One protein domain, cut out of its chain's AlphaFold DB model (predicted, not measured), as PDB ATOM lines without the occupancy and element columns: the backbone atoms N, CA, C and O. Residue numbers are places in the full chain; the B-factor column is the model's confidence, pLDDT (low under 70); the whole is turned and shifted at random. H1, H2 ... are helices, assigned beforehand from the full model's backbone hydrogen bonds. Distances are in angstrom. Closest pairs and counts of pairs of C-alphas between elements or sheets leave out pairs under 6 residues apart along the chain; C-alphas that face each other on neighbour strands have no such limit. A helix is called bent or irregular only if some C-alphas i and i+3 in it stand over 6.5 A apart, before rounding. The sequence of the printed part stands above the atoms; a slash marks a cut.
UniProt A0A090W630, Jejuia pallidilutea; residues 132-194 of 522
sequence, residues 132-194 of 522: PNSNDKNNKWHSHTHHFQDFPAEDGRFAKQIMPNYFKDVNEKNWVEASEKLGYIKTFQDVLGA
ATOM      1  N   PRO A 132      44.157   5.154  45.442       90.38
ATOM      2  CA  PRO A 132      42.891   5.882  45.560       90.38
ATOM      3  C   PRO A 132      42.150   5.950  44.219       90.38
ATOM      4  O   PRO A 132      42.785   6.024  43.169       90.38
ATOM      5  N   ASN A 133      40.816   5.969  44.266       87.19
ATOM      6  CA  ASN A 133      39.973   6.299  43.117       87.19
ATOM      7  C   ASN A 133      39.444   7.736  43.254       87.19
ATOM      8  O   ASN A 133      38.734   8.034  44.212       87.19
ATOM      9  N   SER A 134      39.742   8.600  42.283       81.38
ATOM     10  CA  SER A 134      39.252   9.986  42.220       81.38
ATOM     11  C   SER A 134      37.735  10.090  42.021       81.38
ATOM     12  O   SER A 134      37.118  11.058  42.459       81.38
ATOM     13  N   ASN A 135      37.116   9.080  41.404       83.00
ATOM     14  CA  ASN A 135      35.673   9.029  41.173       83.00
ATOM     15  C   ASN A 135      34.885   8.450  42.361       83.00
ATOM     16  O   ASN A 135      33.652   8.534  42.377       83.00
ATOM     17  N   ASP A 136      35.550   7.828  43.343       81.00
ATOM     18  CA  ASP A 136      34.857   7.199  44.468       81.00
ATOM     19  C   ASP A 136      34.539   8.223  45.561       81.00
ATOM     20  O   ASP A 136      35.408   8.682  46.300       81.00
ATOM     21  N   LYS A 137      33.244   8.505  45.732       79.44
ATOM     22  CA  LYS A 137      32.717   9.402  46.771       79.44
ATOM     23  C   LYS A 137      33.099   8.986  48.199       79.44
ATOM     24  O   LYS A 137      33.042   9.815  49.102       79.44
ATOM     25  N   ASN A 138      33.446   7.717  48.422       79.25
ATOM     26  CA  ASN A 138      33.843   7.189  49.727       79.25
ATOM     27  C   ASN A 138      35.365   7.152  49.936       79.25
ATOM     28  O   ASN A 138      35.810   6.633  50.963       79.25
ATOM     29  N   ASN A 139      36.160   7.669  48.990       81.94
ATOM     30  CA  ASN A 139      37.624   7.690  49.047       81.94
ATOM     31  C   ASN A 139      38.239   6.299  49.298       81.94
ATOM     32  O   ASN A 139      39.180   6.145  50.086       81.94
ATOM     33  N   LYS A 140      37.686   5.249  48.677       83.62
ATOM     34  CA  LYS A 140      38.174   3.880  48.855       83.62
ATOM     35  C   LYS A 140      39.481   3.672  48.097       83.62
ATOM     36  O   LYS A 140      39.686   4.173  46.996       83.62
ATOM     37  N   TRP A 141      40.373   2.902  48.711       88.69
ATOM     38  CA  TRP A 141      41.641   2.510  48.107       88.69
ATOM     39  C   TRP A 141      41.547   1.082  47.580       88.69
ATOM     40  O   TRP A 141      40.953   0.204  48.215       88.69
ATOM     41  N   HIS A 142      42.162   0.853  46.427       90.25
ATOM     42  CA  HIS A 142      42.105  -0.391  45.674       90.25
ATOM     43  C   HIS A 142      43.500  -1.010  45.526       90.25
ATOM     44  O   HIS A 142      44.531  -0.345  45.694       90.25
ATOM     45  N   SER A 143      43.533  -2.317  45.270       91.25
ATOM     46  CA  SER A 143      44.745  -3.042  44.889       91.25
ATOM     47  C   SER A 143      45.027  -2.871  43.394       91.25
ATOM     48  O   SER A 143      44.138  -2.524  42.620       91.25
ATOM     49  N   HIS A 144      46.256  -3.174  42.970       88.56
ATOM     50  CA  HIS A 144      46.673  -3.145  41.557       88.56
ATOM     51  C   HIS A 144      45.964  -4.177  40.659       88.56
ATOM     52  O   HIS A 144      46.130  -4.178  39.443       88.56
ATOM     53  N   THR A 145      45.202  -5.081  41.261       87.75
ATOM     54  CA  THR A 145      44.456  -6.172  40.624       87.75
ATOM     55  C   THR A 145      42.972  -5.870  40.458       87.75
ATOM     56  O   THR A 145      42.231  -6.696  39.928       87.75
ATOM     57  N   HIS A 146      42.521  -4.699  40.916       88.50
ATOM     58  CA  HIS A 146      41.151  -4.238  40.720       88.50
ATOM     59  C   HIS A 146      40.804  -4.155  39.224       88.50
ATOM     60  O   HIS A 146      41.680  -4.043  38.368       88.50
ATOM     61  N   HIS A 147      39.517  -4.216  38.876       85.19
ATOM     62  CA  HIS A 147      39.102  -4.189  37.467       85.19
ATOM     63  C   HIS A 147      39.280  -2.808  36.807       85.19
ATOM     64  O   HIS A 147      39.372  -2.741  35.583       85.19
ATOM     65  N   PHE A 148      39.352  -1.732  37.601       86.94
ATOM     66  CA  PHE A 148      39.585  -0.335  37.188       86.94
ATOM     67  C   PHE A 148      38.603   0.236  36.145       86.94
ATOM     68  O   PHE A 148      38.891   1.257  35.528       86.94
ATOM     69  N   GLN A 149      37.431  -0.377  35.947       86.19
ATOM     70  CA  GLN A 149      36.383   0.164  35.062       86.19
ATOM     71  C   GLN A 149      35.739   1.443  35.622       86.19
ATOM     72  O   GLN A 149      35.169   2.241  34.888       86.19
ATOM     73  N   ASP A 150      35.838   1.620  36.933       86.31
ATOM     74  CA  ASP A 150      35.367   2.740  37.743       86.31
ATOM     75  C   ASP A 150      36.400   3.875  37.883       86.31
ATOM     76  O   ASP A 150      36.119   4.892  38.522       86.31
ATOM     77  N   PHE A 151      37.591   3.717  37.300       89.25
ATOM     78  CA  PHE A 151      38.664   4.710  37.328       89.25
ATOM     79  C   PHE A 151      38.688   5.516  36.028       89.25
ATOM     80  O   PHE A 151      38.297   5.010  34.971       89.25
ATOM     81  N   PRO A 152      39.231   6.744  36.052       89.88
ATOM     82  CA  PRO A 152      39.713   7.373  34.832       89.88
ATOM     83  C   PRO A 152      40.687   6.434  34.104       89.88
ATOM     84  O   PRO A 152      41.513   5.761  34.725       89.88
ATOM     85  N   ALA A 153      40.587   6.369  32.775       87.69
ATOM     86  CA  ALA A 153      41.301   5.364  31.983       87.69
ATOM     87  C   ALA A 153      42.832   5.415  32.157       87.69
ATOM     88  O   ALA A 153      43.494   4.379  32.086       87.69
ATOM     89  N   GLU A 154      43.403   6.601  32.377       88.56
ATOM     90  CA  GLU A 154      44.841   6.779  32.615       88.56
ATOM     91  C   GLU A 154      45.256   6.302  34.008       88.56
ATOM     92  O   GLU A 154      46.168   5.478  34.115       88.56
ATOM     93  N   ASP A 155      44.530   6.719  35.045       89.50
ATOM     94  CA  ASP A 155      44.760   6.318  36.437       89.50
ATOM     95  C   ASP A 155      44.662   4.798  36.610       89.50
ATOM     96  O   ASP A 155      45.518   4.173  37.241       89.50
ATOM     97  N   GLY A 156      43.648   4.181  35.995       89.06
ATOM     98  CA  GLY A 156      43.457   2.733  36.018       89.06
ATOM     99  C   GLY A 156      44.593   1.972  35.331       89.06
ATOM    100  O   GLY A 156      45.066   0.955  35.848       89.06
ATOM    101  N   ARG A 157      45.091   2.472  34.188       90.62
ATOM    102  CA  ARG A 157      46.262   1.884  33.510       90.62
ATOM    103  C   ARG A 157      47.520   2.005  34.365       90.62
ATOM    104  O   ARG A 157      48.240   1.015  34.506       90.62
ATOM    105  N   PHE A 158      47.757   3.179  34.949       92.31
ATOM    106  CA  PHE A 158      48.889   3.419  35.839       92.31
ATOM    107  C   PHE A 158      48.867   2.461  37.037       92.31
ATOM    108  O   PHE A 158      49.822   1.710  37.238       92.31
ATOM    109  N   ALA A 159      47.756   2.415  37.778       90.38
ATOM    110  CA  ALA A 159      47.604   1.582  38.971       90.38
ATOM    111  C   ALA A 159      47.790   0.082  38.680       90.38
ATOM    112  O   ALA A 159      48.412  -0.632  39.469       90.38
ATOM    113  N   LYS A 160      47.307  -0.391  37.523       91.06
ATOM    114  CA  LYS A 160      47.448  -1.788  37.088       91.06
ATOM    115  C   LYS A 160      48.893  -2.177  36.753       91.06
ATOM    116  O   LYS A 160      49.283  -3.318  36.984       91.06
ATOM    117  N   GLN A 161      49.683  -1.260  36.192       92.44
ATOM    118  CA  GLN A 161      51.025  -1.562  35.673       92.44
ATOM    119  C   GLN A 161      52.157  -1.240  36.652       92.44
ATOM    120  O   GLN A 161      53.159  -1.954  36.689       92.44
ATOM    121  N   ILE A 162      52.024  -0.176  37.449       94.31
ATOM    122  CA  ILE A 162      53.144   0.357  38.231       94.31
ATOM    123  C   ILE A 162      53.618  -0.611  39.322       94.31
ATOM    124  O   ILE A 162      54.821  -0.742  39.536       94.31
ATOM    125  N   MET A 163      52.697  -1.331  39.977       91.50
ATOM    126  CA  MET A 163      53.031  -2.226  41.089       91.50
ATOM    127  C   MET A 163      53.751  -3.510  40.633       91.50
ATOM    128  O   MET A 163      54.813  -3.801  41.186       91.50
ATOM    129  N   PRO A 164      53.274  -4.255  39.610       91.38
ATOM    130  CA  PRO A 164      54.041  -5.376  39.062       91.38
ATOM    131  C   PRO A 164      55.424  -4.960  38.549       91.38
ATOM    132  O   PRO A 164      56.406  -5.651  38.809       91.38
ATOM    133  N   ASN A 165      55.520  -3.806  37.878       92.88
ATOM    134  CA  ASN A 165      56.795  -3.291  37.378       92.88
ATOM    135  C   ASN A 165      57.752  -2.917  38.519       92.88
ATOM    136  O   ASN A 165      58.939  -3.217  38.441       92.88
ATOM    137  N   TYR A 166      57.242  -2.317  39.597       94.06
ATOM    138  CA  TYR A 166      58.028  -2.044  40.798       94.06
ATOM    139  C   TYR A 166      58.618  -3.330  41.393       94.06
ATOM    140  O   TYR A 166      59.820  -3.397  41.638       94.06
ATOM    141  N   PHE A 167      57.805  -4.376  41.584       92.06
ATOM    142  CA  PHE A 167      58.302  -5.647  42.121       92.06
ATOM    143  C   PHE A 167      59.265  -6.363  41.170       92.06
ATOM    144  O   PHE A 167      60.221  -6.988  41.631       92.06
ATOM    145  N   LYS A 168      59.065  -6.236  39.853       92.88
ATOM    146  CA  LYS A 168      60.019  -6.723  38.851       92.88
ATOM    147  C   LYS A 168      61.400  -6.093  39.057       92.88
ATOM    148  O   LYS A 168      62.370  -6.829  39.218       92.88
ATOM    149  N   ASP A 169      61.480  -4.767  39.144       94.12
ATOM    150  CA  ASP A 169      62.754  -4.064  39.338       94.12
ATOM    151  C   ASP A 169      63.410  -4.404  40.682       94.12
ATOM    152  O   ASP A 169      64.626  -4.578  40.757       94.12
ATOM    153  N   VAL A 170      62.612  -4.557  41.747       91.94
ATOM    154  CA  VAL A 170      63.103  -5.002  43.062       91.94
ATOM    155  C   VAL A 170      63.727  -6.399  42.974       91.94
ATOM    156  O   VAL A 170      64.804  -6.623  43.532       91.94
ATOM    157  N   ASN A 171      63.091  -7.328  42.258       90.81
ATOM    158  CA  ASN A 171      63.606  -8.685  42.065       90.81
ATOM    159  C   ASN A 171      64.872  -8.710  41.186       90.81
ATOM    160  O   ASN A 171      65.782  -9.497  41.450       90.81
ATOM    161  N   GLU A 172      64.959  -7.828  40.187       93.69
ATOM    162  CA  GLU A 172      66.135  -7.651  39.317       93.69
ATOM    163  C   GLU A 172      67.267  -6.842  39.981       93.69
ATOM    164  O   GLU A 172      68.377  -6.796  39.455       93.69
ATOM    165  N   LYS A 173      67.028  -6.279  41.178       93.88
ATOM    166  CA  LYS A 173      67.947  -5.401  41.934       93.88
ATOM    167  C   LYS A 173      68.223  -4.053  41.249       93.88
ATOM    168  O   LYS A 173      69.241  -3.415  41.525       93.88
ATOM    169  N   ASN A 174      67.293  -3.589  40.417       95.12
ATOM    170  CA  ASN A 174      67.317  -2.288  39.749       95.12
ATOM    171  C   ASN A 174      66.780  -1.202  40.699       95.12
ATOM    172  O   ASN A 174      65.628  -0.771  40.631       95.12
ATOM    173  N   TRP A 175      67.601  -0.810  41.679       93.44
ATOM    174  CA  TRP A 175      67.165   0.053  42.786       93.44
ATOM    175  C   TRP A 175      66.788   1.474  42.367       93.44
ATOM    176  O   TRP A 175      65.964   2.097  43.041       93.44
ATOM    177  N   VAL A 176      67.385   1.996  41.293       95.81
ATOM    178  CA  VAL A 176      67.116   3.356  40.801       95.81
ATOM    179  C   VAL A 176      65.702   3.411  40.226       95.81
ATOM    180  O   VAL A 176      64.871   4.186  40.697       95.81
ATOM    181  N   GLU A 177      65.396   2.503  39.306       94.62
ATOM    182  CA  GLU A 177      64.112   2.364  38.626       94.62
ATOM    183  C   GLU A 177      62.991   2.000  39.609       94.62
ATOM    184  O   GLU A 177      61.884   2.543  39.529       94.62
ATOM    185  N   ALA A 178      63.279   1.128  40.583       93.31
ATOM    186  CA  ALA A 178      62.342   0.800  41.652       93.31
ATOM    187  C   ALA A 178      62.029   2.023  42.535       93.31
ATOM    188  O   ALA A 178      60.873   2.250  42.899       93.31
ATOM    189  N   SER A 179      63.042   2.829  42.874       94.25
ATOM    190  CA  SER A 179      62.862   4.038  43.693       94.25
ATOM    191  C   SER A 179      62.068   5.112  42.955       94.25
ATOM    192  O   SER A 179      61.223   5.773  43.557       94.25
ATOM    193  N   GLU A 180      62.289   5.250  41.650       95.44
ATOM    194  CA  GLU A 180      61.536   6.160  40.789       95.44
ATOM    195  C   GLU A 180      60.050   5.770  40.724       95.44
ATOM    196  O   GLU A 180      59.176   6.595  40.992       95.44
ATOM    197  N   LYS A 181      59.748   4.483  40.492       94.81
ATOM    198  CA  LYS A 181      58.366   3.966  40.495       94.81
ATOM    199  C   LYS A 181      57.682   4.135  41.845       94.81
ATOM    200  O   LYS A 181      56.503   4.484  41.894       94.81
ATOM    201  N   LEU A 182      58.411   3.939  42.943       93.75
ATOM    202  CA  LEU A 182      57.901   4.224  44.284       93.75
ATOM    203  C   LEU A 182      57.581   5.717  44.459       93.75
ATOM    204  O   LEU A 182      56.567   6.055  45.071       93.75
ATOM    205  N   GLY A 183      58.407   6.598  43.888       95.00
ATOM    206  CA  GLY A 183      58.139   8.031  43.787       95.00
ATOM    207  C   GLY A 183      56.830   8.320  43.054       95.00
ATOM    208  O   GLY A 183      55.988   9.031  43.595       95.00
ATOM    209  N   TYR A 184      56.601   7.695  41.895       94.62
ATOM    210  CA  TYR A 184      55.348   7.846  41.146       94.62
ATOM    211  C   TYR A 184      54.124   7.361  41.923       94.62
ATOM    212  O   TYR A 184      53.111   8.057  41.958       94.62
ATOM    213  N   ILE A 185      54.212   6.207  42.593       93.31
ATOM    214  CA  ILE A 185      53.130   5.704  43.456       93.31
ATOM    215  C   ILE A 185      52.827   6.713  44.567       93.31
ATOM    216  O   ILE A 185      51.663   7.004  44.835       93.31
ATOM    217  N   LYS A 186      53.866   7.269  45.197       92.69
ATOM    218  CA  LYS A 186      53.704   8.271  46.249       92.69
ATOM    219  C   LYS A 186      53.050   9.545  45.717       92.69
ATOM    220  O   LYS A 186      52.096  10.015  46.321       92.69
ATOM    221  N   THR A 187      53.509  10.084  44.590       92.50
ATOM    222  CA  THR A 187      52.902  11.276  43.982       92.50
ATOM    223  C   THR A 187      51.439  11.030  43.617       92.50
ATOM    224  O   THR A 187      50.596  11.874  43.896       92.50
ATOM    225  N   PHE A 188      51.113   9.857  43.069       91.69
ATOM    226  CA  PHE A 188      49.733   9.470  42.771       91.69
ATOM    227  C   PHE A 188      48.850   9.480  44.029       91.69
ATOM    228  O   PHE A 188      47.746  10.022  44.019       91.69
ATOM    229  N   GLN A 189      49.357   8.930  45.136       91.62
ATOM    230  CA  GLN A 189      48.684   8.946  46.434       91.62
ATOM    231  C   GLN A 189      48.535  10.365  46.991       91.62
ATOM    232  O   GLN A 189      47.440  10.733  47.406       91.62
ATOM    233  N   ASP A 190      49.604  11.159  46.983       89.44
ATOM    234  CA  ASP A 190      49.616  12.515  47.536       89.44
ATOM    235  C   ASP A 190      48.664  13.454  46.774       89.44
ATOM    236  O   ASP A 190      48.088  14.350  47.382       89.44
ATOM    237  N   VAL A 191      48.461  13.240  45.466       88.62
ATOM    238  CA  VAL A 191      47.551  14.050  44.637       88.62
ATOM    239  C   VAL A 191      46.097  13.595  44.776       88.62
ATOM    240  O   VAL A 191      45.227  14.415  45.051       88.62
ATOM    241  N   LEU A 192      45.816  12.300  44.602       87.12
ATOM    242  CA  LEU A 192      44.435  11.792  44.564       87.12
ATOM    243  C   LEU A 192      43.876  11.416  45.944       87.12
ATOM    244  O   LEU A 192      42.670  11.277  46.110       87.12
ATOM    245  N   GLY A 193      44.745  11.218  46.935       83.12
ATOM    246  CA  GLY A 193      44.401  10.829  48.302       83.12
ATOM    247  C   GLY A 193      44.701  11.902  49.351       83.12
ATOM    248  O   GLY A 193      44.681  11.580  50.542       83.12
ATOM    249  N   ALA A 194      44.981  13.144  48.938       82.44
ATOM    250  CA  ALA A 194      45.417  14.239  49.811       82.44
ATOM    251  C   ALA A 194      44.540  14.409  51.067       82.44
ATOM    252  O   ALA A 194      45.057  14.592  52.168       82.44
TER     253      ALA A 194
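This is residues 132 to 194 of the 522 residues of a protein of Jejuia pallidilutea (UniProt A0A090W630). The domain is a helical hairpin that opens away from its turn: H1, bent partway along, runs out and H2 folds back beside its second arm. The stretch of residues 132 to 152, with no named element, winds about the open end of the hairpin. The printed part has 63 residues with two named helices, H1 then H2, and no named strand; the class is all helix. It is only just compact, close to loose, with a radius of gyration of the C-alphas of 12.3 A, and elongated, spanning 38 by 23 by 16 A.

The printed part begins at C-alpha 132 at (42.891, 5.882, 45.560), and residues 132 to 152 lead to H1, residues 153 to 172. By its hydrogen bonds H1 was assigned as one helix, but it is bent: C-alphas 160 and 163 are 6.9 A apart. Its arm H1a, residues 153 to 160, begins at C-alpha 153 at (41.301, 5.364, 31.983) and is 10.7 A long from first to last C-alpha. Its arm H1b, residues 163 to 172, is 14.3 A long. H2, residues 175 to 192, is 25.6 A long and ends at C-alpha 192 at (44.435, 11.792, 44.564).

The arms H1a and H1b stand at a steep tilt of 38 degrees. H1b and H2 form a helical hairpin and run opposite ways at a shallow tilt of 19 degrees. They touch, with the C-alphas of Tyr 166 and Ala 178 the closest at 5.2 A; H2 touches H1b with residues 175 to 182 alone. H1a and H2 are near each other, with 7 pairs of C-alphas within 10 A. In H1a, H1b and H2 every O i to N i+4 pair is within hydrogen-bond range.

The two C-alphas farthest apart are those of Lys 137 and Lys 173, at 38.5 A. The first and last printed C-alphas, of Pro 132 and Ala 194, are 9.7 A apart. The link from H1 to H2 is tight, with 2 residues, and the printed part has no cut. The mean pLDDT of the printed part is 89.9, and no printed residue is under 70.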